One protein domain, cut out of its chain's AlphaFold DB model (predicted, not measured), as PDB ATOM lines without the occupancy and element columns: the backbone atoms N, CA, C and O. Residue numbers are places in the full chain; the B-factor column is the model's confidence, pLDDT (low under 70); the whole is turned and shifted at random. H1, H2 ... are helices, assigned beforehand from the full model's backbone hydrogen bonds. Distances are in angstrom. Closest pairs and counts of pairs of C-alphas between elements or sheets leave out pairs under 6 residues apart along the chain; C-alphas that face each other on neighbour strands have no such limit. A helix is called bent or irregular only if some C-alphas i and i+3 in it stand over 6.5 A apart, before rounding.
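This is residues 14 to 26, 34 to 137 and 147 to 214 of the 297 residues of an uncharacterized protein of Streptomyces vitaminophilus (UniProt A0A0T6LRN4). One long helix, H7, runs through the core, with H5 and H9 crossing it on different sides, H3 packed along its earlier part and H4 folded beside H5. H1 and H2, side by side and running opposite ways, stand across the later end of H7; H8 folds back on that end, and H6 lies at the other end of the body, turned off from the end of H5. The printed part has 185 residues with nine named helices, H1 to H9 in order, and no named strand: it is all helix. It is compact, with a radius of gyration of the C-alphas of 17.6 A, and spans 53 by 35 by 30 A, only just elongated.

H7, the longest helix, is residues 152 to 180 and 41.6 A long, from C-alpha 152 at (-15.834, 26.228, 24.080) to C-alpha 180 at (-7.565, 37.196, 63.343), with a kink of 28 degrees near residue 163. H5 is residues 105 to 124, 28.2 A, and H4 residues 87 to 98. H3, residues 58 to 79, is 32.3 A long, with a kink of 26 degrees near residue 65; it is irregular, C-alphas 59 and 62 being 8.1 A apart. H9, residues 201 to 213, is only just irregular, with C-alphas 209 and 212 6.6 A apart. H2 is residues 34 to 54, 30.4 A, and H1 residues 14 to 24, with C-alpha 14 at (8.711, 35.784, 53.668). H6 is residues 126 to 137 and H8 residues 188 to 195.

H5 and H7 are the hubs, touching four helices each. They touch each other at a steep tilt of 51 degrees, opposite ways, closest at the C-alphas of Ala 113 and Glu 165, 4.7 A. H9 touches residues 160 to 172 of H7 at 47 degrees, a steep tilt, closest at the C-alphas of Ala 164 and Ala 207, 4.6 A. H3 touches H7 at a shallow tilt of 30 degrees, opposite ways, closest at the C-alphas of Leu 76 and Leu 155, 6.1 A. H4 and H5 form a helical hairpin, closest at the C-alphas of Ala 95 and Arg 111, 5.0 A; H7 and H8 form another, closest at the C-alphas of Ala 176 and Phe 195, 6.7 A. H2 touches H9, closest at the C-alphas of Ala 41 and Val 206, 6.4 A, and H1 at a shallow tilt of 20 degrees, opposite ways, closest at the C-alphas of Pro 14 and Ala 47, 4.9 A. H5 and H6 touch only at the corner, only just, with 3 pairs of C-alphas within 8 A, the closest Leu 122 and Arg 129, 5.4 A. Every O i to N i+4 pair is within hydrogen-bond range in H1, H2, H4, H5 and H8; the counts are 16 of 18 in H3, 6 of 8 in H6, 24 of 25 in H7 and 7 of 9 in H9.

The two farthest C-alphas, of Pro 148 and Leu 186, are 54.0 A apart. Residues 27 to 33 and 138 to 146 are not printed; the gaps are 13.4 A from C-alpha 26 to 34 and 14.8 A from C-alpha 137 to 147. Of the links printed whole, none is long. The mean pLDDT of the printed part is 85.0, with 27 residues under 70, among them residues 180 to 199.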
ATOM      1  N   PRO A  14       9.467  34.854  54.514       84.50
ATOM      2  CA  PRO A  14       8.711  35.784  53.668       84.50
ATOM      3  C   PRO A  14       7.334  36.176  54.235       84.50
ATOM      4  O   PRO A  14       6.933  37.340  54.152       84.50
ATOM      5  N   TRP A  15       6.638  35.243  54.896       87.19
ATOM      6  CA  TRP A  15       5.313  35.472  55.485       87.19
ATOM      7  C   TRP A  15       5.339  36.473  56.638       87.19
ATOM      8  O   TRP A  15       4.396  37.243  56.817       87.19
ATOM      9  N   SER A  16       6.428  36.512  57.414       84.00
ATOM     10  CA  SER A  16       6.575  37.476  58.513       84.00
ATOM     11  C   SER A  16       6.663  38.919  58.006       84.00
ATOM     12  O   SER A  16       6.107  39.834  58.620       84.00
ATOM     13  N   THR A  17       7.308  39.124  56.858       83.62
ATOM     14  CA  THR A  17       7.410  40.427  56.196       83.62
ATOM     15  C   THR A  17       6.055  40.860  55.643       83.62
ATOM     16  O   THR A  17       5.632  41.986  55.911       83.62
ATOM     17  N   ALA A  18       5.339  39.955  54.966       83.44
ATOM     18  CA  ALA A  18       3.984  40.209  54.474       83.44
ATOM     19  C   ALA A  18       3.008  40.540  55.624       83.44
ATOM     20  O   ALA A  18       2.270  41.527  55.565       83.44
ATOM     21  N   ARG A  19       3.071  39.791  56.734       82.81
ATOM     22  CA  ARG A  19       2.257  40.045  57.934       82.81
ATOM     23  C   ARG A  19       2.579  41.386  58.593       82.81
ATOM     24  O   ARG A  19       1.665  42.084  59.020       82.81
ATOM     25  N   ARG A  20       3.852  41.779  58.681       81.38
ATOM     26  CA  ARG A  20       4.249  43.054  59.304       81.38
ATOM     27  C   ARG A  20       3.633  44.253  58.588       81.38
ATOM     28  O   ARG A  20       3.143  45.164  59.249       81.38
ATOM     29  N   GLN A  21       3.610  44.239  57.260       77.00
ATOM     30  CA  GLN A  21       2.962  45.302  56.494       77.00
ATOM     31  C   GLN A  21       1.457  45.352  56.760       77.00
ATOM     32  O   GLN A  21       0.915  46.432  56.969       77.00
ATOM     33  N   LEU A  22       0.809  44.187  56.841       75.56
ATOM     34  CA  LEU A  22      -0.604  44.095  57.198       75.56
ATOM     35  C   LEU A  22      -0.893  44.733  58.566       75.56
ATOM     36  O   LEU A  22      -1.889  45.425  58.723       75.56
ATOM     37  N   THR A  23       0.001  44.562  59.548       73.25
ATOM     38  CA  THR A  23      -0.144  45.185  60.880       73.25
ATOM     39  C   THR A  23       0.158  46.683  60.923       73.25
ATOM     40  O   THR A  23      -0.252  47.363  61.858       73.25
ATOM     41  N   GLN A  24       0.902  47.203  59.947       71.38
ATOM     42  CA  GLN A  24       1.228  48.630  59.853       71.38
ATOM     43  C   GLN A  24       0.117  49.440  59.174       71.38
ATOM     44  O   GLN A  24       0.116  50.668  59.265       71.38
ATOM     45  N   TRP A  25      -0.825  48.760  58.524       65.06
ATOM     46  CA  TRP A  25      -1.958  49.374  57.856       65.06
ATOM     47  C   TRP A  25      -2.915  50.062  58.849       65.06
ATOM     48  O   TRP A  25      -3.186  49.545  59.936       65.06
ATOM     49  N   ARG A  26      -3.423  51.248  58.478       63.31
ATOM     50  CA  ARG A  26      -4.412  52.009  59.256       63.31
ATOM     51  C   ARG A  26      -5.579  52.465  58.363       63.31
ATOM     52  O   ARG A  26      -5.356  53.320  57.510       63.31
ATOM     53  N   ALA A  34      -6.235  51.288  47.130       69.25
ATOM     54  CA  ALA A  34      -6.035  50.280  46.086       69.25
ATOM     55  C   ALA A  34      -4.554  49.886  45.972       69.25
ATOM     56  O   ALA A  34      -4.210  48.752  46.273       69.25
ATOM     57  N   GLU A  35      -3.672  50.857  45.722       73.25
ATOM     58  CA  GLU A  35      -2.220  50.645  45.580       73.25
ATOM     59  C   GLU A  35      -1.595  49.908  46.779       73.25
ATOM     60  O   GLU A  35      -0.657  49.120  46.642       73.25
ATOM     61  N   LEU A  36      -2.112  50.145  47.986       74.94
ATOM     62  CA  LEU A  36      -1.620  49.477  49.184       74.94
ATOM     63  C   LEU A  36      -2.111  48.026  49.307       74.94
ATOM     64  O   LEU A  36      -1.334  47.169  49.738       74.94
ATOM     65  N   LEU A  37      -3.363  47.736  48.932       75.88
ATOM     66  CA  LEU A  37      -3.867  46.359  48.848       75.88
ATOM     67  C   LEU A  37      -3.089  45.565  47.799       75.88
ATOM     68  O   LEU A  37      -2.693  44.434  48.082       75.88
ATOM     69  N   ASP A  38      -2.770  46.198  46.674       78.69
ATOM     70  CA  ASP A  38      -1.941  45.624  45.616       78.69
ATOM     71  C   ASP A  38      -0.561  45.243  46.170       78.69
ATOM     72  O   ASP A  38      -0.117  44.099  46.058       78.69
ATOM     73  N   GLY A  39       0.089  46.165  46.890       82.69
ATOM     74  CA  GLY A  39       1.388  45.910  47.513       82.69
ATOM     75  C   GLY A  39       1.364  44.804  48.578       82.69
ATOM     76  O   GLY A  39       2.362  44.100  48.762       82.69
ATOM     77  N   ILE A  40       0.244  44.631  49.289       84.00
ATOM     78  CA  ILE A  40       0.046  43.513  50.222       84.00
ATOM     79  C   ILE A  40      -0.099  42.207  49.436       84.00
ATOM     80  O   ILE A  40       0.638  41.256  49.705       84.00
ATOM     81  N   ALA A  41      -0.999  42.159  48.455       85.81
ATOM     82  CA  ALA A  41      -1.254  40.976  47.641       85.81
ATOM     83  C   ALA A  41       0.009  40.485  46.922       85.81
ATOM     84  O   ALA A  41       0.337  39.304  47.013       85.81
ATOM     85  N   GLU A  42       0.794  41.384  46.324       89.19
ATOM     86  CA  GLU A  42       2.070  41.046  45.680       89.19
ATOM     87  C   GLU A  42       3.072  40.408  46.651       89.19
ATOM     88  O   GLU A  42       3.779  39.461  46.301       89.19
ATOM     89  N   ARG A  43       3.148  40.890  47.897       89.81
ATOM     90  CA  ARG A  43       4.044  40.306  48.909       89.81
ATOM     91  C   ARG A  43       3.561  38.949  49.396       89.81
ATOM     92  O   ARG A  43       4.396  38.077  49.626       89.81
ATOM     93  N   TYR A  44       2.253  38.764  49.542       90.56
ATOM     94  CA  TYR A  44       1.664  37.468  49.878       90.56
ATOM     95  C   TYR A  44       1.861  36.449  48.747       90.56
ATOM     96  O   TYR A  44       2.278  35.324  49.014       90.56
ATOM     97  N   LEU A  45       1.670  36.860  47.492       91.88
ATOM     98  CA  LEU A  45       1.929  36.028  46.319       91.88
ATOM     99  C   LEU A  45       3.414  35.656  46.210       91.88
ATOM    100  O   LEU A  45       3.747  34.483  46.062       91.88
ATOM    101  N   ARG A  46       4.323  36.622  46.398       91.50
ATOM    102  CA  ARG A  46       5.773  36.364  46.438       91.50
ATOM    103  C   ARG A  46       6.153  35.394  47.560       91.50
ATOM    104  O   ARG A  46       6.982  34.514  47.347       91.50
ATOM    105  N   ALA A  47       5.560  35.545  48.746       92.56
ATOM    106  CA  ALA A  47       5.794  34.642  49.872       92.56
ATOM    107  C   ALA A  47       5.324  33.211  49.567       92.56
ATOM    108  O   ALA A  47       6.040  32.262  49.891       92.56
ATOM    109  N   LEU A  48       4.170  33.061  48.910       93.44
ATOM    110  CA  LEU A  48       3.664  31.770  48.447       93.44
ATOM    111  C   LEU A  48       4.604  31.123  47.433       93.44
ATOM    112  O   LEU A  48       5.032  29.994  47.653       93.44
ATOM    113  N   HIS A  49       4.962  31.843  46.368       93.94
ATOM    114  CA  HIS A  49       5.858  31.333  45.326       93.94
ATOM    115  C   HIS A  49       7.212  30.924  45.896       93.94
ATOM    116  O   HIS A  49       7.697  29.843  45.586       93.94
ATOM    117  N   GLN A  50       7.805  31.743  46.770       93.25
ATOM    118  CA  GLN A  50       9.062  31.384  47.428       93.25
ATOM    119  C   GLN A  50       8.915  30.101  48.255       93.25
ATOM    120  O   GLN A  50       9.730  29.196  48.129       93.25
ATOM    121  N   THR A  51       7.848  30.001  49.051       93.31
ATOM    122  CA  THR A  51       7.606  28.824  49.898       93.31
ATOM    123  C   THR A  51       7.443  27.555  49.068       93.31
ATOM    124  O   THR A  51       8.000  26.527  49.428       93.31
ATOM    125  N   LEU A  52       6.711  27.623  47.953       93.00
ATOM    126  CA  LEU A  52       6.476  26.463  47.095       93.00
ATOM    127  C   LEU A  52       7.708  26.072  46.271       93.00
ATOM    128  O   LEU A  52       7.875  24.896  45.967       93.00
ATOM    129  N   ARG A  53       8.599  27.013  45.938       92.75
ATOM    130  CA  ARG A  53       9.901  26.674  45.340       92.75
ATOM    131  C   ARG A  53      10.800  25.927  46.319       92.75
ATOM    132  O   ARG A  53      11.468  24.982  45.910       92.75
ATOM    133  N   ASP A  54      10.800  26.345  47.583       92.06
ATOM    134  CA  ASP A  54      11.601  25.711  48.633       92.06
ATOM    135  C   ASP A  54      11.017  24.342  49.040       92.06
ATOM    136  O   ASP A  54      11.760  23.386  49.261       92.06
ATOM    137  N   ASP A  55       9.687  24.235  49.104       92.75
ATOM    138  CA  ASP A  55       8.944  23.008  49.391       92.75
ATOM    139  C   ASP A  55       7.669  22.924  48.523       92.75
ATOM    140  O   ASP A  55       6.619  23.457  48.900       92.75
ATOM    141  N   PRO A  56       7.711  22.204  47.383       92.69
ATOM    142  CA  PRO A  56       6.554  22.049  46.498       92.69
ATOM    143  C   PRO A  56       5.355  21.333  47.131       92.69
ATOM    144  O   PRO A  56       4.260  21.378  46.566       92.69
ATOM    145  N   SER A  57       5.551  20.655  48.267       89.94
ATOM    146  CA  SER A  57       4.488  19.970  49.008       89.94
ATOM    147  C   SER A  57       3.835  20.854  50.075       89.94
ATOM    148  O   SER A  57       2.836  20.452  50.683       89.94
ATOM    149  N   ALA A  58       4.347  22.074  50.284       89.00
ATOM    150  CA  ALA A  58       3.835  22.981  51.296       89.00
ATOM    151  C   ALA A  58       2.323  23.207  51.130       89.00
ATOM    152  O   ALA A  58       1.802  23.479  50.044       89.00
ATOM    153  N   PHE A  59       1.608  23.078  52.250       87.62
ATOM    154  CA  PHE A  59       0.148  23.212  52.354       87.62
ATOM    155  C   PHE A  59      -0.678  22.185  51.557       87.62
ATOM    156  O   PHE A  59      -1.905  22.281  51.560       87.62
ATOM    157  N   GLY A  60      -0.044  21.233  50.860       89.12
ATOM    158  CA  GLY A  60      -0.722  20.281  49.976       89.12
ATOM    159  C   GLY A  60      -1.395  20.955  48.776       89.12
ATOM    160  O   GLY A  60      -2.240  20.348  48.121       89.12
ATOM    161  N   LEU A  61      -1.052  22.220  48.496       91.00
ATOM    162  CA  LEU A  61      -1.765  23.050  47.528       91.00
ATOM    163  C   LEU A  61      -1.549  22.560  46.095       91.00
ATOM    164  O   LEU A  61      -2.496  22.536  45.318       91.00
ATOM    165  N   ARG A  62      -0.326  22.132  45.759       93.62
ATOM    166  CA  ARG A  62       0.019  21.628  44.422       93.62
ATOM    167  C   ARG A  62      -0.779  20.376  44.065       93.62
ATOM    168  O   ARG A  62      -1.422  20.341  43.018       93.62
ATOM    169  N   ASP A  63      -0.779  19.383  44.950       92.50
ATOM    170  CA  ASP A  63      -1.477  18.113  44.723       92.50
ATOM    171  C   ASP A  63      -2.995  18.314  44.675       92.50
ATOM    172  O   ASP A  63      -3.664  17.800  43.777       92.50
ATOM    173  N   ALA A  64      -3.538  19.132  45.584       93.00
ATOM    174  CA  ALA A  64      -4.960  19.457  45.599       93.00
ATOM    175  C   ALA A  64      -5.396  20.232  44.346       93.00
ATOM    176  O   ALA A  64      -6.406  19.879  43.736       93.00
ATOM    177  N   ALA A  65      -4.635  21.249  43.927       94.88
ATOM    178  CA  ALA A  65      -4.926  22.030  42.725       94.88
ATOM    179  C   ALA A  65      -4.835  21.173  41.455       94.88
ATOM    180  O   ALA A  65      -5.665  21.320  40.561       94.88
ATOM    181  N   ARG A  66      -3.879  20.238  41.389       96.00
ATOM    182  CA  ARG A  66      -3.760  19.290  40.277       96.00
ATOM    183  C   ARG A  66      -4.951  18.342  40.212       96.00
ATOM    184  O   ARG A  66      -5.590  18.249  39.168       96.00
ATOM    185  N   ALA A  67      -5.284  17.689  41.324       95.62
ATOM    186  CA  ALA A  67      -6.420  16.775  41.381       95.62
ATOM    187  C   ALA A  67      -7.744  17.496  41.073       95.62
ATOM    188  O   ALA A  67      -8.597  16.963  40.366       95.62
ATOM    189  N   ALA A  68      -7.914  18.725  41.566       96.50
ATOM    190  CA  ALA A  68      -9.078  19.545  41.257       96.50
ATOM    191  C   ALA A  68      -9.099  20.006  39.793       96.50
ATOM    192  O   ALA A  68     -10.159  19.981  39.179       96.50
ATOM    193  N   GLY A  69      -7.950  20.353  39.207       97.06
ATOM    194  CA  GLY A  69      -7.833  20.680  37.786       97.06
ATOM    195  C   GLY A  69      -8.210  19.508  36.876       97.06
ATOM    196  O   GLY A  69      -8.927  19.698  35.899       97.06
ATOM    197  N   GLU A  70      -7.804  18.284  37.218       97.06
ATOM    198  CA  GLU A  70      -8.214  17.076  36.489       97.06
ATOM    199  C   GLU A  70      -9.739  16.883  36.551       97.06
ATOM    200  O   GLU A  70     -10.386  16.780  35.505       97.06
ATOM    201  N   ARG A  71     -10.333  16.963  37.753       97.62
ATOM    202  CA  ARG A  71     -11.796  16.906  37.932       97.62
ATOM    203  C   ARG A  71     -12.519  18.022  37.184       97.62
ATOM    204  O   ARG A  71     -13.542  17.767  36.560       97.62
ATOM    205  N   LEU A  72     -11.971  19.238  37.188       98.00
ATOM    206  CA  LEU A  72     -12.508  20.352  36.415       98.00
ATOM    207  C   LEU A  72     -12.569  19.998  34.934       98.00
ATOM    208  O   LEU A  72     -13.603  20.217  34.319       98.00
ATOM    209  N   THR A  73     -11.509  19.432  34.353       97.19
ATOM    210  CA  THR A  73     -11.534  19.073  32.927       97.19
ATOM    211  C   THR A  73     -12.571  18.001  32.596       97.19
ATOM    212  O   THR A  73     -13.223  18.101  31.555       97.19
ATOM    213  N   ASP A  74     -12.803  17.041  33.495       96.88
ATOM    214  CA  ASP A  74     -13.874  16.050  33.344       96.88
ATOM    215  C   ASP A  74     -15.267  16.717  33.436       96.88
ATOM    216  O   ASP A  74     -16.135  16.481  32.588       96.88
ATOM    217  N   THR A  75     -15.469  17.626  34.399       97.19
ATOM    218  CA  THR A  75     -16.702  18.425  34.538       97.19
ATOM    219  C   THR A  75     -16.954  19.304  33.315       97.19
ATOM    220  O   THR A  75     -18.072  19.324  32.797       97.19
ATOM    221  N   LEU A  76     -15.930  19.995  32.801       96.38
ATOM    222  CA  LEU A  76     -16.018  20.799  31.578       96.38
ATOM    223  C   LEU A  76     -16.404  19.929  30.376       96.38
ATOM    224  O   LEU A  76     -17.208  20.358  29.552       96.38
ATOM    225  N   GLY A  77     -15.913  18.688  30.307       95.25
ATOM    226  CA  GLY A  77     -16.311  17.739  29.270       95.25
ATOM    227  C   GLY A  77     -17.780  17.345  29.330       95.25
ATOM    228  O   GLY A  77     -18.453  17.259  28.298       95.25
ATOM    229  N   SER A  78     -18.325  17.185  30.533       94.62
ATOM    230  CA  SER A  78     -19.761  16.980  30.670       94.62
ATOM    231  C   SER A  78     -20.559  18.246  30.352       94.62
ATOM    232  O   SER A  78     -21.564  18.154  29.654       94.62
ATOM    233  N   LEU A  79     -20.103  19.425  30.781       94.50
ATOM    234  CA  LEU A  79     -20.758  20.701  30.471       94.50
ATOM    235  C   LEU A  79     -20.769  21.005  28.965       94.50
ATOM    236  O   LEU A  79     -21.746  21.561  28.471       94.50
ATOM    237  N   ALA A  80     -19.741  20.580  28.228       92.75
ATOM    238  CA  ALA A  80     -19.660  20.703  26.770       92.75
ATOM    239  C   ALA A  80     -20.753  19.916  26.030       92.75
ATOM    240  O   ALA A  80     -21.073  20.218  24.882       92.75
ATOM    241  N   THR A  81     -21.336  18.901  26.672       91.06
ATOM    242  CA  THR A  81     -22.390  18.058  26.083       91.06
ATOM    243  C   THR A  81     -23.749  18.252  26.746       91.06
ATOM    244  O   THR A  81     -24.772  17.941  26.141       91.06
ATOM    245  N   GLN A  82     -23.773  18.758  27.980       89.62
ATOM    246  CA  GLN A  82     -24.968  18.884  28.805       89.62
ATOM    247  C   GLN A  82     -24.956  20.224  29.538       89.62
ATOM    248  O   GLN A  82     -24.289  20.389  30.564       89.62
ATOM    249  N   CYS A  83     -25.730  21.175  29.017       86.94
ATOM    250  CA  CYS A  83     -25.912  22.468  29.660       86.94
ATOM    251  C   CYS A  83     -26.685  22.300  30.987       86.94
ATOM    252  O   CYS A  83     -27.670  21.553  31.031       86.94
ATOM    253  N   PRO A  84     -26.254  22.945  32.085       90.31
ATOM    254  CA  PRO A  84     -26.984  22.908  33.345       90.31
ATOM    255  C   PRO A  84     -28.354  23.585  33.218       90.31
ATOM    256  O   PRO A  84     -28.557  24.474  32.400       90.31
ATOM    257  N   ALA A  85     -29.305  23.171  34.057       87.56
ATOM    258  CA  ALA A  85     -30.676  23.687  34.004       87.56
ATOM    259  C   ALA A  85     -30.817  25.134  34.508       87.56
ATOM    260  O   ALA A  85     -31.803  25.789  34.186       87.56
ATOM    261  N   SER A  86     -29.868  25.606  35.323       90.81
ATOM    262  CA  SER A  86     -29.824  26.977  35.833       90.81
ATOM    263  C   SER A  86     -28.402  27.384  36.228       90.81
ATOM    264  O   SER A  86     -27.492  26.548  36.295       90.81
ATOM    265  N   ALA A  87     -28.214  28.667  36.544       92.81
ATOM    266  CA  ALA A  87     -26.964  29.183  37.094       92.81
ATOM    267  C   ALA A  87     -26.618  28.514  38.436       92.81
ATOM    268  O   ALA A  87     -25.476  28.128  38.672       92.81
ATOM    269  N   GLU A  88     -27.605  28.308  39.304       93.56
ATOM    270  CA  GLU A  88     -27.436  27.606  40.577       93.56
ATOM    271  C   GLU A  88     -27.037  26.148  40.354       93.56
ATOM    272  O   GLU A  88     -26.169  25.646  41.065       93.56
ATOM    273  N   ALA A  89     -27.612  25.481  39.347       93.94
ATOM    274  CA  ALA A  89     -27.235  24.117  38.989       93.94
ATOM    275  C   ALA A  89     -25.788  24.041  38.474       93.94
ATOM    276  O   ALA A  89     -25.060  23.126  38.856       93.94
ATOM    277  N   LEU A  90     -25.344  25.018  37.669       95.50
ATOM    278  CA  LEU A  90     -23.945  25.137  37.241       95.50
ATOM    279  C   LEU A  90     -23.007  25.275  38.447       95.50
ATOM    280  O   LEU A  90     -22.044  24.522  38.578       95.50
ATOM    281  N   LEU A  91     -23.300  26.220  39.342       96.69
ATOM    282  CA  LEU A  91     -22.471  26.494  40.517       96.69
ATOM    283  C   LEU A  91     -22.439  25.309  41.487       96.69
ATOM    284  O   LEU A  91     -21.368  24.949  41.978       96.69
ATOM    285  N   ALA A  92     -23.590  24.683  41.745       95.50
ATOM    286  CA  ALA A  92     -23.679  23.495  42.583       95.50
ATOM    287  C   ALA A  92     -22.817  22.368  42.012       95.50
ATOM    288  O   ALA A  92     -22.017  21.785  42.739       95.50
ATOM    289  N   ARG A  93     -22.918  22.137  40.699       95.81
ATOM    290  CA  ARG A  93     -22.144  21.120  39.993       95.81
ATOM    291  C   ARG A  93     -20.640  21.363  40.084       95.81
ATOM    292  O   ARG A  93     -19.902  20.453  40.447       95.81
ATOM    293  N   LEU A  94     -20.192  22.592  39.821       96.94
ATOM    294  CA  LEU A  94     -18.785  22.980  39.963       96.94
ATOM    295  C   LEU A  94     -18.283  22.744  41.394       96.94
ATOM    296  O   LEU A  94     -17.233  22.138  41.592       96.94
ATOM    297  N   ALA A  95     -19.049  23.151  42.409       95.06
ATOM    298  CA  ALA A  95     -18.663  22.959  43.804       95.06
ATOM    299  C   ALA A  95     -18.547  21.477  44.199       95.06
ATOM    300  O   ALA A  95     -17.638  21.117  44.952       95.06
ATOM    301  N   THR A  96     -19.466  20.632  43.722       94.44
ATOM    302  CA  THR A  96     -19.508  19.207  44.075       94.44
ATOM    303  C   THR A  96     -18.496  18.374  43.305       94.44
ATOM    304  O   THR A  96     -17.873  17.501  43.894       94.44
ATOM    305  N   GLU A  97     -18.326  18.626  42.006       95.69
ATOM    306  CA  GLU A  97     -17.469  17.793  41.156       95.69
ATOM    307  C   GLU A  97     -15.997  18.229  41.223       95.69
ATOM    308  O   GLU A  97     -15.106  17.386  41.212       95.69
ATOM    309  N   VAL A  98     -15.714  19.529  41.377       96.25
ATOM    310  CA  VAL A  98     -14.332  20.047  41.391       96.25
ATOM    311  C   VAL A  98     -13.750  20.089  42.806       96.25
ATOM    312  O   VAL A  98     -12.577  19.756  43.007       96.25
ATOM    313  N   GLY A  99     -14.570  20.436  43.804       87.75
ATOM    314  CA  GLY A  99     -14.149  20.757  45.174       87.75
ATOM    315  C   GLY A  99     -13.624  19.602  46.038       87.75
ATOM    316  O   GLY A  99     -13.376  19.813  47.224       87.75
ATOM    317  N   GLY A 100     -13.488  18.396  45.479       81.75
ATOM    318  CA  GLY A 100     -12.914  17.225  46.150       81.75
ATOM    319  C   GLY A 100     -13.724  16.708  47.343       81.75
ATOM    320  O   GLY A 100     -14.825  17.184  47.640       81.75
ATOM    321  N   ASP A 101     -13.137  15.751  48.065       81.62
ATOM    322  CA  ASP A 101     -13.782  15.029  49.175       81.62
ATOM    323  C   ASP A 101     -14.020  15.908  50.420       81.62
ATOM    324  O   ASP A 101     -14.717  15.514  51.354       81.62
ATOM    325  N   GLY A 102     -13.466  17.128  50.444       81.25
ATOM    326  CA  GLY A 102     -13.645  18.095  51.532       81.25
ATOM    327  C   GLY A 102     -12.867  17.768  52.809       81.25
ATOM    328  O   GLY A 102     -13.204  18.302  53.866       81.25
ATOM    329  N   GLY A 103     -11.856  16.897  52.730       81.50
ATOM    330  CA  GLY A 103     -11.063  16.459  53.879       81.50
ATOM    331  C   GLY A 103      -9.959  17.437  54.289       81.50
ATOM    332  O   GLY A 103      -9.428  17.330  55.396       81.50
ATOM    333  N   THR A 104      -9.604  18.392  53.424       83.12
ATOM    334  CA  THR A 104      -8.473  19.306  53.634       83.12
ATOM    335  C   THR A 104      -8.841  20.783  53.448       83.12
ATOM    336  O   THR A 104      -9.856  21.137  52.847       83.12
ATOM    337  N   VAL A 105      -7.981  21.679  53.951       83.50
ATOM    338  CA  VAL A 105      -8.093  23.128  53.690       83.50
ATOM    339  C   VAL A 105      -7.948  23.420  52.195       83.50
ATOM    340  O   VAL A 105      -8.656  24.274  51.668       83.50
ATOM    341  N   ALA A 106      -7.082  22.685  51.497       86.56
ATOM    342  CA  ALA A 106      -6.904  22.834  50.060       86.56
ATOM    343  C   ALA A 106      -8.161  22.404  49.271       86.56
ATOM    344  O   ALA A 106      -8.532  23.074  48.309       86.56
ATOM    345  N   ASP A 107      -8.896  21.381  49.723       87.62
ATOM    346  CA  ASP A 107     -10.202  21.019  49.142       87.62
ATOM    347  C   ASP A 107     -11.232  22.141  49.328       87.62
ATOM    348  O   ASP A 107     -11.964  22.499  48.408       87.62
ATOM    349  N   ALA A 108     -11.264  22.760  50.513       89.06
ATOM    350  CA  ALA A 108     -12.139  23.905  50.755       89.06
ATOM    351  C   ALA A 108     -11.800  25.094  49.835       89.06
ATOM    352  O   ALA A 108     -12.713  25.725  49.298       89.06
ATOM    353  N   VAL A 109     -10.507  25.361  49.607       91.81
ATOM    354  CA  VAL A 109     -10.038  26.396  48.670       91.81
ATOM    355  C   VAL A 109     -10.444  26.068  47.236       91.81
ATOM    356  O   VAL A 109     -11.025  26.921  46.574       91.81
ATOM    357  N   THR A 110     -10.204  24.847  46.756       94.12
ATOM    358  CA  THR A 110     -10.560  24.459  45.378       94.12
ATOM    359  C   THR A 110     -12.071  24.490  45.143       94.12
ATOM    360  O   THR A 110     -12.520  24.950  44.095       94.12
ATOM    361  N   ARG A 111     -12.885  24.104  46.135       94.81
ATOM    362  CA  ARG A 111     -14.349  24.257  46.081       94.81
ATOM    363  C   ARG A 111     -14.771  25.720  45.977       94.81
ATOM    364  O   ARG A 111     -15.642  26.056  45.176       94.81
ATOM    365  N   ALA A 112     -14.177  26.584  46.799       92.19
ATOM    366  CA  ALA A 112     -14.450  28.016  46.764       92.19
ATOM    367  C   ALA A 112     -14.025  28.634  45.423       92.19
ATOM    368  O   ALA A 112     -14.786  29.412  44.853       92.19
ATOM    369  N   ALA A 113     -12.873  28.224  44.890       94.81
ATOM    370  CA  ALA A 113     -12.361  28.661  43.599       94.81
ATOM    371  C   ALA A 113     -13.266  28.235  42.436       94.81
ATOM    372  O   ALA A 113     -13.565  29.044  41.565       94.81
ATOM    373  N   ALA A 114     -13.783  27.003  42.449       96.94
ATOM    374  CA  ALA A 114     -14.735  26.532  41.442       96.94
ATOM    375  C   ALA A 114     -16.033  27.361  41.441       96.94
ATOM    376  O   ALA A 114     -16.552  27.720  40.383       96.94
ATOM    377  N   LEU A 115     -16.535  27.721  42.627       96.12
ATOM    378  CA  LEU A 115     -17.687  28.616  42.762       96.12
ATOM    379  C   LEU A 115     -17.382  30.039  42.286       96.12
ATOM    380  O   LEU A 115     -18.220  30.643  41.618       96.12
ATOM    381  N   ALA A 116     -16.219  30.582  42.643       94.06
ATOM    382  CA  ALA A 116     -15.795  31.917  42.231       94.06
ATOM    383  C   ALA A 116     -15.647  31.998  40.705       94.06
ATOM    384  O   ALA A 116     -16.275  32.852  40.084       94.06
ATOM    385  N   ALA A 117     -14.963  31.028  40.097       95.81
ATOM    386  CA  ALA A 117     -14.808  30.922  38.650       95.81
ATOM    387  C   ALA A 117     -16.158  30.834  37.925       95.81
ATOM    388  O   ALA A 117     -16.377  31.533  36.939       95.81
ATOM    389  N   GLY A 118     -17.098  30.033  38.441       96.50
ATOM    390  CA  GLY A 118     -18.448  29.952  37.886       96.50
ATOM    391  C   GLY A 118     -19.205  31.282  37.949       96.50
ATOM    392  O   GLY A 118     -19.857  31.668  36.982       96.50
ATOM    393  N   ARG A 119     -19.104  32.018  39.064       95.88
ATOM    394  CA  ARG A 119     -19.734  33.342  39.205       95.88
ATOM    395  C   ARG A 119     -19.105  34.369  38.268       95.88
ATOM    396  O   ARG A 119     -19.842  35.051  37.564       95.88
ATOM    397  N   ALA A 120     -17.778  34.424  38.217       93.69
ATOM    398  CA  ALA A 120     -17.045  35.326  37.338       93.69
ATOM    399  C   ALA A 120     -17.331  35.034  35.853       93.69
ATOM    400  O   ALA A 120     -17.511  35.961  35.069       93.69
ATOM    401  N   ALA A 121     -17.476  33.764  35.460       95.06
ATOM    402  CA  ALA A 121     -17.891  33.407  34.104       95.06
ATOM    403  C   ALA A 121     -19.315  33.897  33.779       95.06
ATOM    404  O   ALA A 121     -19.540  34.452  32.706       95.06
ATOM    405  N   LEU A 122     -20.267  33.748  34.708       95.38
ATOM    406  CA  LEU A 122     -21.639  34.249  34.541       95.38
ATOM    407  C   LEU A 122     -21.711  35.781  34.472       95.38
ATOM    408  O   LEU A 122     -22.593  36.323  33.813       95.38
ATOM    409  N   GLU A 123     -20.810  36.474  35.165       94.06
ATOM    410  CA  GLU A 123     -20.704  37.932  35.127       94.06
ATOM    411  C   GLU A 123     -20.085  38.424  33.813       94.06
ATOM    412  O   GLU A 123     -20.626  39.333  33.181       94.06
ATOM    413  N   ARG A 124     -19.007  37.777  33.348       94.44
ATOM    414  CA  ARG A 124     -18.357  38.092  32.065       94.44
ATOM    415  C   ARG A 124     -19.230  37.725  30.853       94.44
ATOM    416  O   ARG A 124     -19.072  38.330  29.795       94.44
ATOM    417  N   HIS A 125     -20.173  36.788  31.003       93.31
ATOM    418  CA  HIS A 125     -21.081  36.343  29.940       93.31
ATOM    419  C   HIS A 125     -22.558  36.466  30.347       93.31
ATOM    420  O   HIS A 125     -23.207  35.470  30.683       93.31
ATOM    421  N   PRO A 126     -23.143  37.675  30.259       90.25
ATOM    422  CA  PRO A 126     -24.538  37.900  30.639       90.25
ATOM    423  C   PRO A 126     -25.533  37.114  29.771       90.25
ATOM    424  O   PRO A 126     -26.626  36.810  30.237       90.25
ATOM    425  N   THR A 127     -25.159  36.744  28.541       89.00
ATOM    426  CA  THR A 127     -25.961  35.872  27.668       89.00
ATOM    427  C   THR A 127     -26.090  34.464  28.240       89.00
ATOM    428  O   THR A 127     -27.201  33.969  28.357       89.00
ATOM    429  N   LEU A 128     -24.988  33.867  28.712       89.25
ATOM    430  CA  LEU A 128     -25.014  32.577  29.406       89.25
ATOM    431  C   LEU A 128     -25.918  32.639  30.641       89.25
ATOM    432  O   LEU A 128     -26.691  31.720  30.904       89.25
ATOM    433  N   ARG A 129     -25.831  33.732  31.407       89.62
ATOM    434  CA  ARG A 129     -26.694  33.941  32.572       89.62
ATOM    435  C   ARG A 129     -28.170  34.013  32.174       89.62
ATOM    436  O   ARG A 129     -28.981  33.378  32.838       89.62
ATOM    437  N   ALA A 130     -28.503  34.754  31.116       86.44
ATOM    438  CA  ALA A 130     -29.868  34.861  30.608       86.44
ATOM    439  C   ALA A 130     -30.403  33.500  30.130       86.44
ATOM    440  O   ALA A 130     -31.465  33.083  30.579       86.44
ATOM    441  N   ASP A 131     -29.624  32.758  29.339       86.31
ATOM    442  CA  ASP A 131     -30.009  31.437  28.825       86.31
ATOM    443  C   ASP A 131     -30.297  30.436  29.960       86.31
ATOM    444  O   ASP A 131     -31.248  29.650  29.900       86.31
ATOM    445  N   LEU A 132     -29.496  30.484  31.029       87.81
ATOM    446  CA  LEU A 132     -29.679  29.649  32.218       87.81
ATOM    447  C   LEU A 132     -30.842  30.112  33.111       87.81
ATOM    448  O   LEU A 132     -31.401  29.297  33.844       87.81
ATOM    449  N   SER A 133     -31.211  31.392  33.078       83.06
ATOM    450  CA  SER A 133     -32.384  31.920  33.784       83.06
ATOM    451  C   SER A 133     -33.687  31.577  33.054       83.06
ATOM    452  O   SER A 133     -34.623  31.082  33.681       83.06
ATOM    453  N   ASP A 134     -33.728  31.737  31.731       72.44
ATOM    454  CA  ASP A 134     -34.915  31.472  30.906       72.44
ATOM    455  C   ASP A 134     -35.266  29.973  30.859       72.44
ATOM    456  O   ASP A 134     -36.437  29.583  30.796       72.44
ATOM    457  N   GLY A 135     -34.254  29.104  30.954       63.97
ATOM    458  CA  GLY A 135     -34.433  27.657  31.067       63.97
ATOM    459  C   GLY A 135     -35.187  27.211  32.328       63.97
ATOM    460  O   GLY A 135     -35.827  26.155  32.300       63.97
ATOM    461  N   ALA A 136     -35.155  28.011  33.401       60.16
ATOM    462  CA  ALA A 136     -35.765  27.688  34.690       60.16
ATOM    463  C   ALA A 136     -37.263  28.041  34.766       60.16
ATOM    464  O   ALA A 136     -38.012  27.367  35.474       60.16
ATOM    465  N   GLU A 137     -37.721  29.056  34.028       57.84
ATOM    466  CA  GLU A 137     -39.102  29.562  34.125       57.84
ATOM    467  C   GLU A 137     -40.081  28.889  33.139       57.84
ATOM    468  O   GLU A 137     -41.298  28.972  33.306       57.84
ATOM    469  N   GLY A 147     -30.510  21.294  25.856       64.94
ATOM    470  CA  GLY A 147     -29.804  22.333  25.133       64.94
ATOM    471  C   GLY A 147     -28.443  21.808  24.679       64.94
ATOM    472  O   GLY A 147     -27.894  20.908  25.326       64.94
ATOM    473  N   PRO A 148     -27.892  22.353  23.582       75.69
ATOM    474  CA  PRO A 148     -26.481  22.156  23.280       75.69
ATOM    475  C   PRO A 148     -25.657  22.537  24.519       75.69
ATOM    476  O   PRO A 148     -26.040  23.444  25.261       75.69
ATOM    477  N   GLY A 149     -24.582  21.797  24.792       87.56
ATOM    478  CA  GLY A 149     -23.707  22.092  25.926       87.56
ATOM    479  C   GLY A 149     -23.058  23.476  25.828       87.56
ATOM    480  O   GLY A 149     -23.274  24.225  24.874       87.56
ATOM    481  N   LEU A 150     -22.264  23.825  26.838       91.31
ATOM    482  CA  LEU A 150     -21.607  25.128  26.889       91.31
ATOM    483  C   LEU A 150     -20.632  25.307  25.715       91.31
ATOM    484  O   LEU A 150     -19.916  24.362  25.364       91.31
ATOM    485  N   PRO A 151     -20.567  26.515  25.129       91.75
ATOM    486  CA  PRO A 151     -19.626  26.802  24.058       91.75
ATOM    487  C   PRO A 151     -18.182  26.799  24.588       91.75
ATOM    488  O   PRO A 151     -17.923  27.000  25.778       91.75
ATOM    489  N   SER A 152     -17.227  26.508  23.704       91.12
ATOM    490  CA  SER A 152     -15.834  26.228  24.080       91.12
ATOM    491  C   SER A 152     -15.112  27.412  24.723       91.12
ATOM    492  O   SER A 152     -14.264  27.202  25.584       91.12
ATOM    493  N   ASP A 153     -15.457  28.641  24.344       93.44
ATOM    494  CA  ASP A 153     -14.917  29.873  24.925       93.44
ATOM    495  C   ASP A 153     -15.250  29.993  26.420       93.44
ATOM    496  O   ASP A 153     -14.367  30.284  27.227       93.44
ATOM    497  N   ILE A 154     -16.481  29.650  26.817       94.88
ATOM    498  CA  ILE A 154     -16.892  29.598  28.228       94.88
ATOM    499  C   ILE A 154     -16.111  28.523  28.987       94.88
ATOM    500  O   ILE A 154     -15.709  28.742  30.130       94.88
ATOM    501  N   LEU A 155     -15.872  27.364  28.366       95.38
ATOM    502  CA  LEU A 155     -15.105  26.282  28.988       95.38
ATOM    503  C   LEU A 155     -13.642  26.692  29.223       95.38
ATOM    504  O   LEU A 155     -13.104  26.448  30.305       95.38
ATOM    505  N   CYS A 156     -13.014  27.353  28.245       96.19
ATOM    506  CA  CYS A 156     -11.661  27.902  28.371       96.19
ATOM    507  C   CYS A 156     -11.586  29.007  29.431       96.19
ATOM    508  O   CYS A 156     -10.652  29.027  30.237       96.19
ATOM    509  N   LEU A 157     -12.599  29.875  29.500       95.56
ATOM    510  CA  LEU A 157     -12.687  30.896  30.538       95.56
ATOM    511  C   LEU A 157     -12.806  30.276  31.939       95.56
ATOM    512  O   LEU A 157     -12.061  30.660  32.837       95.56
ATOM    513  N   LEU A 158     -13.699  29.299  32.130       96.94
ATOM    514  CA  LEU A 158     -13.863  28.593  33.407       96.94
ATOM    515  C   LEU A 158     -12.560  27.922  33.856       96.94
ATOM    516  O   LEU A 158     -12.215  27.991  35.036       96.94
ATOM    517  N   TYR A 159     -11.831  27.311  32.919       97.50
ATOM    518  CA  TYR A 159     -10.515  26.731  33.176       97.50
ATOM    519  C   TYR A 159      -9.539  27.776  33.723       97.50
ATOM    520  O   TYR A 159      -8.953  27.580  34.788       97.50
ATOM    521  N   ARG A 160      -9.394  28.909  33.028       97.25
ATOM    522  CA  ARG A 160      -8.458  29.970  33.420       97.25
ATOM    523  C   ARG A 160      -8.810  30.596  34.763       97.25
ATOM    524  O   ARG A 160      -7.950  30.695  35.639       97.25
ATOM    525  N   LEU A 161     -10.081  30.952  34.937       96.56
ATOM    526  CA  LEU A 161     -10.583  31.531  36.177       96.56
ATOM    527  C   LEU A 161     -10.362  30.590  37.360       96.56
ATOM    528  O   LEU A 161      -9.906  31.032  38.406       96.56
ATOM    529  N   PHE A 162     -10.606  29.287  37.207       97.56
ATOM    530  CA  PHE A 162     -10.433  28.333  38.301       97.56
ATOM    531  C   PHE A 162      -9.012  28.326  38.888       97.56
ATOM    532  O   PHE A 162      -8.849  28.346  40.113       97.56
ATOM    533  N   PHE A 163      -7.975  28.304  38.045       97.00
ATOM    534  CA  PHE A 163      -6.594  28.282  38.538       97.00
ATOM    535  C   PHE A 163      -6.192  29.609  39.187       97.00
ATOM    536  O   PHE A 163      -5.532  29.596  40.229       97.00
ATOM    537  N   ALA A 164      -6.637  30.735  38.627       94.88
ATOM    538  CA  ALA A 164      -6.439  32.051  39.228       94.88
ATOM    539  C   ALA A 164      -7.116  32.152  40.608       94.88
ATOM    540  O   ALA A 164      -6.479  32.500  41.607       94.88
ATOM    541  N   GLU A 165      -8.380  31.734  40.686       94.56
ATOM    542  CA  GLU A 165      -9.187  31.749  41.907       94.56
ATOM    543  C   GLU A 165      -8.672  30.783  42.981       94.56
ATOM    544  O   GLU A 165      -8.832  31.026  44.176       94.56
ATOM    545  N   THR A 166      -8.000  29.697  42.592       95.38
ATOM    546  CA  THR A 166      -7.380  28.766  43.548       95.38
ATOM    547  C   THR A 166      -6.278  29.457  44.350       95.38
ATOM    548  O   THR A 166      -6.226  29.336  45.577       95.38
ATOM    549  N   VAL A 167      -5.417  30.232  43.683       94.44
ATOM    550  CA  VAL A 167      -4.355  30.997  44.353       94.44
ATOM    551  C   VAL A 167      -4.944  32.150  45.166       94.44
ATOM    552  O   VAL A 167      -4.583  32.331  46.333       94.44
ATOM    553  N   ALA A 168      -5.896  32.885  44.589       91.50
ATOM    554  CA  ALA A 168      -6.590  33.980  45.258       91.50
ATOM    555  C   ALA A 168      -7.305  33.528  46.541       91.50
ATOM    556  O   ALA A 168      -7.099  34.105  47.612       91.50
ATOM    557  N   GLY A 169      -8.082  32.445  46.464       90.56
ATOM    558  CA  GLY A 169      -8.812  31.871  47.589       90.56
ATOM    559  C   GLY A 169      -7.893  31.344  48.692       90.56
ATOM    560  O   GLY A 169      -8.185  31.527  49.881       90.56
ATOM    561  N   PHE A 170      -6.746  30.761  48.332       91.75
ATOM    562  CA  PHE A 170      -5.737  30.367  49.314       91.75
ATOM    563  C   PHE A 170      -5.179  31.587  50.055       91.75
ATOM    564  O   PHE A 170      -5.221  31.639  51.286       91.75
ATOM    565  N   LEU A 171      -4.700  32.600  49.326       90.69
ATOM    566  CA  LEU A 171      -4.093  33.784  49.938       90.69
ATOM    567  C   LEU A 171      -5.094  34.588  50.764       90.69
ATOM    568  O   LEU A 171      -4.747  35.036  51.856       90.69
ATOM    569  N   ARG A 172      -6.347  34.701  50.313       86.88
ATOM    570  CA  ARG A 172      -7.432  35.307  51.093       86.88
ATOM    571  C   ARG A 172      -7.611  34.596  52.435       86.88
ATOM    572  O   ARG A 172      -7.721  35.254  53.468       86.88
ATOM    573  N   SER A 173      -7.583  33.262  52.430       85.75
ATOM    574  CA  SER A 173      -7.705  32.447  53.646       85.75
ATOM    575  C   SER A 173      -6.529  32.670  54.605       85.75
ATOM    576  O   SER A 173      -6.724  32.815  55.811       85.75
ATOM    577  N   VAL A 174      -5.305  32.770  54.074       86.75
ATOM    578  CA  VAL A 174      -4.102  33.076  54.867       86.75
ATOM    579  C   VAL A 174      -4.166  34.476  55.478       86.75
ATOM    580  O   VAL A 174      -3.857  34.656  56.657       86.75
ATOM    581  N   VAL A 175      -4.563  35.473  54.687       82.38
ATOM    582  CA  VAL A 175      -4.694  36.861  55.139       82.38
ATOM    583  C   VAL A 175      -5.729  36.954  56.261       82.38
ATOM    584  O   VAL A 175      -5.413  37.498  57.320       82.38
ATOM    585  N   ALA A 176      -6.909  36.350  56.085       78.56
ATOM    586  CA  ALA A 176      -7.963  36.321  57.101       78.56
ATOM    587  C   ALA A 176      -7.474  35.741  58.444       78.56
ATOM    588  O   ALA A 176      -7.740  36.305  59.512       78.56
ATOM    589  N   GLU A 177      -6.691  34.661  58.404       79.56
ATOM    590  CA  GLU A 177      -6.103  34.056  59.604       79.56
ATOM    591  C   GLU A 177      -5.045  34.968  60.251       79.56
ATOM    592  O   GLU A 177      -5.050  35.196  61.464       79.56
ATOM    593  N   HIS A 178      -4.153  35.562  59.454       78.50
ATOM    594  CA  HIS A 178      -3.128  36.483  59.958       78.50
ATOM    595  C   HIS A 178      -3.706  37.715  60.654       78.50
ATOM    596  O   HIS A 178      -3.071  38.250  61.567       78.50
ATOM    597  N   ILE A 179      -4.899  38.144  60.250       70.25
ATOM    598  CA  ILE A 179      -5.607  39.294  60.821       70.25
ATOM    599  C   ILE A 179      -6.292  38.912  62.115       70.25
ATOM    600  O   ILE A 179      -6.142  39.626  63.106       70.25
ATOM    601  N   THR A 180      -6.960  37.759  62.131       65.75
ATOM    602  CA  THR A 180      -7.565  37.196  63.343       65.75
ATOM    603  C   THR A 180      -6.530  37.076  64.466       65.75
ATOM    604  O   THR A 180      -6.826  37.353  65.624       65.75
ATOM    605  N   LEU A 181      -5.282  36.747  64.122       64.56
ATOM    606  CA  LEU A 181      -4.167  36.665  65.071       64.56
ATOM    607  C   LEU A 181      -3.486  38.006  65.390       64.56
ATOM    608  O   LEU A 181      -2.671  38.062  66.311       64.56
ATOM    609  N   ALA A 182      -3.711  39.058  64.603       61.88
ATOM    610  CA  ALA A 182      -3.033  40.346  64.754       61.88
ATOM    611  C   ALA A 182      -3.907  41.432  65.394       61.88
ATOM    612  O   ALA A 182      -3.366  42.344  66.022       61.88
ATOM    613  N   VAL A 183      -5.230  41.350  65.251       57.50
ATOM    614  CA  VAL A 183      -6.162  42.362  65.752       57.50
ATOM    615  C   VAL A 183      -6.797  41.879  67.061       57.50
ATOM    616  O   VAL A 183      -7.348  40.780  67.102       57.50
ATOM    617  N   PRO A 184      -6.755  42.675  68.147       58.88
ATOM    618  CA  PRO A 184      -7.452  42.342  69.385       58.88
ATOM    619  C   PRO A 184      -8.954  42.087  69.140       58.88
ATOM    620  O   PRO A 184      -9.569  42.855  68.397       58.88
ATOM    621  N   PRO A 185      -9.589  41.098  69.803       57.62
ATOM    622  CA  PRO A 185     -10.981  40.699  69.537       57.62
ATOM    623  C   PRO A 185     -12.004  41.839  69.623       57.62
ATOM    624  O   PRO A 185     -13.026  41.816  68.948       57.62
ATOM    625  N   LEU A 186     -11.716  42.859  70.436       50.78
ATOM    626  CA  LEU A 186     -12.580  44.025  70.637       50.78
ATOM    627  C   LEU A 186     -12.579  45.007  69.450       50.78
ATOM    628  O   LEU A 186     -13.522  45.776  69.315       50.78
ATOM    629  N   LEU A 187     -11.556  44.973  68.588       54.72
ATOM    630  CA  LEU A 187     -11.461  45.761  67.347       54.72
ATOM    631  C   LEU A 187     -11.749  44.912  66.097       54.72
ATOM    632  O   LEU A 187     -11.775  45.425  64.979       54.72
ATOM    633  N   ALA A 188     -11.953  43.605  66.280       53.66
ATOM    634  CA  ALA A 188     -12.139  42.665  65.188       53.66
ATOM    635  C   ALA A 188     -13.474  42.864  64.462       53.66
ATOM    636  O   ALA A 188     -13.559  42.514  63.305       53.66
ATOM    637  N   ILE A 189     -14.508  43.452  65.065       53.78
ATOM    638  CA  ILE A 189     -15.814  43.576  64.392       53.78
ATOM    639  C   ILE A 189     -15.726  44.538  63.191       53.78
ATOM    640  O   ILE A 189     -16.164  44.185  62.096       53.78
ATOM    641  N   ASP A 190     -15.053  45.680  63.353       53.53
ATOM    642  CA  ASP A 190     -14.840  46.639  62.259       53.53
ATOM    643  C   ASP A 190     -13.695  46.205  61.324       53.53
ATOM    644  O   ASP A 190     -13.782  46.361  60.104       53.53
ATOM    645  N   ALA A 191     -12.632  45.592  61.863       52.94
ATOM    646  CA  ALA A 191     -11.496  45.126  61.063       52.94
ATOM    647  C   ALA A 191     -11.810  43.858  60.247       52.94
ATOM    648  O   ALA A 191     -11.384  43.756  59.101       52.94
ATOM    649  N   VAL A 192     -12.569  42.904  60.796       53.59
ATOM    650  CA  VAL A 192     -12.998  41.677  60.101       53.59
ATOM    651  C   VAL A 192     -14.007  42.021  59.019       53.59
ATOM    652  O   VAL A 192     -13.911  41.445  57.952       53.59
ATOM    653  N   GLY A 193     -14.899  42.996  59.209       52.22
ATOM    654  CA  GLY A 193     -15.753  43.473  58.114       52.22
ATOM    655  C   GLY A 193     -14.946  44.006  56.923       52.22
ATOM    656  O   GLY A 193     -15.305  43.753  55.780       52.22
ATOM    657  N   TRP A 194     -13.824  44.683  57.180       49.91
ATOM    658  CA  TRP A 194     -12.970  45.274  56.143       49.91
ATOM    659  C   TRP A 194     -12.026  44.267  55.475       49.91
ATOM    660  O   TRP A 194     -11.782  44.327  54.272       49.91
ATOM    661  N   PHE A 195     -11.507  43.322  56.256       54.41
ATOM    662  CA  PHE A 195     -10.553  42.312  55.811       54.41
ATOM    663  C   PHE A 195     -11.155  40.965  55.436       54.41
ATOM    664  O   PHE A 195     -10.483  40.154  54.799       54.41
ATOM    665  N   ALA A 196     -12.423  40.733  55.763       54.09
ATOM    666  CA  ALA A 196     -13.196  39.655  55.168       54.09
ATOM    667  C   ALA A 196     -13.341  39.842  53.655       54.09
ATOM    668  O   ALA A 196     -13.989  39.003  53.043       54.09
ATOM    669  N   ASP A 197     -12.742  40.892  53.071       60.38
ATOM    670  CA  ASP A 197     -12.762  41.214  51.656       60.38
ATOM    671  C   ASP A 197     -14.209  41.143  51.145       60.38
ATOM    672  O   ASP A 197     -14.539  40.301  50.301       60.38
ATOM    673  N   PRO A 198     -15.116  41.938  51.757       55.22
ATOM    674  CA  PRO A 198     -16.549  41.856  51.487       55.22
ATOM    675  C   PRO A 198     -16.848  42.182  50.022       55.22
ATOM    676  O   PRO A 198     -17.756  41.595  49.444       55.22
ATOM    677  N   ASP A 199     -16.027  43.053  49.429       63.38
ATOM    678  CA  ASP A 199     -16.093  43.447  48.024       63.38
ATOM    679  C   ASP A 199     -15.314  42.495  47.099       63.38
ATOM    680  O   ASP A 199     -15.351  42.674  45.891       63.38
ATOM    681  N   GLY A 200     -14.568  41.518  47.629       71.00
ATOM    682  CA  GLY A 200     -13.793  40.571  46.817       71.00
ATOM    683  C   GLY A 200     -12.505  41.114  46.185       71.00
ATOM    684  O   GLY A 200     -11.802  40.348  45.535       71.00
ATOM    685  N   ARG A 201     -12.156  42.387  46.400       77.19
ATOM    686  CA  ARG A 201     -11.031  43.075  45.745       77.19
ATOM    687  C   ARG A 201      -9.672  42.414  45.946       77.19
ATOM    688  O   ARG A 201      -8.845  42.465  45.045       77.19
ATOM    689  N   PHE A 202      -9.387  41.855  47.127       81.31
ATOM    690  CA  PHE A 202      -8.089  41.202  47.347       81.31
ATOM    691  C   PHE A 202      -7.981  39.933  46.501       81.31
ATOM    692  O   PHE A 202      -6.964  39.709  45.846       81.31
ATOM    693  N   ALA A 203      -9.027  39.102  46.530       80.50
ATOM    694  CA  ALA A 203      -9.069  37.894  45.719       80.50
ATOM    695  C   ALA A 203      -9.061  38.232  44.221       80.50
ATOM    696  O   ALA A 203      -8.268  37.655  43.486       80.50
ATOM    697  N   GLU A 204      -9.855  39.218  43.807       82.44
ATOM    698  CA  GLU A 204      -9.916  39.726  42.436       82.44
ATOM    699  C   GLU A 204      -8.542  40.192  41.948       82.44
ATOM    700  O   GLU A 204      -8.068  39.703  40.929       82.44
ATOM    701  N   PHE A 205      -7.832  41.026  42.713       84.31
ATOM    702  CA  PHE A 205      -6.490  41.473  42.335       84.31
ATOM    703  C   PHE A 205      -5.502  40.308  42.189       84.31
ATOM    704  O   PHE A 205      -4.722  40.250  41.237       84.31
ATOM    705  N   VAL A 206      -5.500  39.362  43.138       85.94
ATOM    706  CA  VAL A 206      -4.629  38.183  43.025       85.94
ATOM    707  C   VAL A 206      -5.000  37.381  41.779       85.94
ATOM    708  O   VAL A 206      -4.103  36.970  41.043       85.94
ATOM    709  N   ALA A 207      -6.292  37.182  41.523       87.06
ATOM    710  CA  ALA A 207      -6.772  36.483  40.344       87.06
ATOM    711  C   ALA A 207      -6.346  37.209  39.057       87.06
ATOM    712  O   ALA A 207      -5.794  36.560  38.180       87.06
ATOM    713  N   GLU A 208      -6.461  38.536  38.968       87.81
ATOM    714  CA  GLU A 208      -6.006  39.341  37.821       87.81
ATOM    715  C   GLU A 208      -4.504  39.211  37.550       87.81
ATOM    716  O   GLU A 208      -4.073  39.225  36.397       87.81
ATOM    717  N   ARG A 209      -3.677  39.074  38.594       87.06
ATOM    718  CA  ARG A 209      -2.227  38.871  38.431       87.06
ATOM    719  C   ARG A 209      -1.863  37.443  38.040       87.06
ATOM    720  O   ARG A 209      -0.832  37.239  37.402       87.06
ATOM    721  N   VAL A 210      -2.674  36.465  38.433       88.06
ATOM    722  CA  VAL A 210      -2.417  35.038  38.188       88.06
ATOM    723  C   VAL A 210      -3.059  34.555  36.886       88.06
ATOM    724  O   VAL A 210      -2.479  33.707  36.214       88.06
ATOM    725  N   GLU A 211      -4.211  35.100  36.491       90.44
ATOM    726  CA  GLU A 211      -4.959  34.713  35.289       90.44
ATOM    727  C   GLU A 211      -4.090  34.734  34.013       90.44
ATOM    728  O   GLU A 211      -4.133  33.742  33.283       90.44
ATOM    729  N   PRO A 212      -3.239  35.753  33.756       89.81
ATOM    730  CA  PRO A 212      -2.365  35.778  32.578       89.81
ATOM    731  C   PRO A 212      -1.279  34.693  32.573       89.81
ATOM    732  O   PRO A 212      -0.679  34.432  31.535       89.81
ATOM    733  N   LEU A 213      -0.993  34.070  33.721       89.06
ATOM    734  CA  LEU A 213      -0.020  32.977  33.832       89.06
ATOM    735  C   LEU A 213      -0.634  31.622  33.454       89.06
ATOM    736  O   LEU A 213       0.101  30.661  33.201       89.06
ATOM    737  N   VAL A 214      -1.967  31.522  33.446       91.06
ATOM    738  CA  VAL A 214      -2.675  30.279  33.147       91.06
ATOM    739  C   VAL A 214      -2.666  30.054  31.633       91.06
ATOM    740  O   VAL A 214      -3.164  30.903  30.897       91.06
TER     741      VAL A 214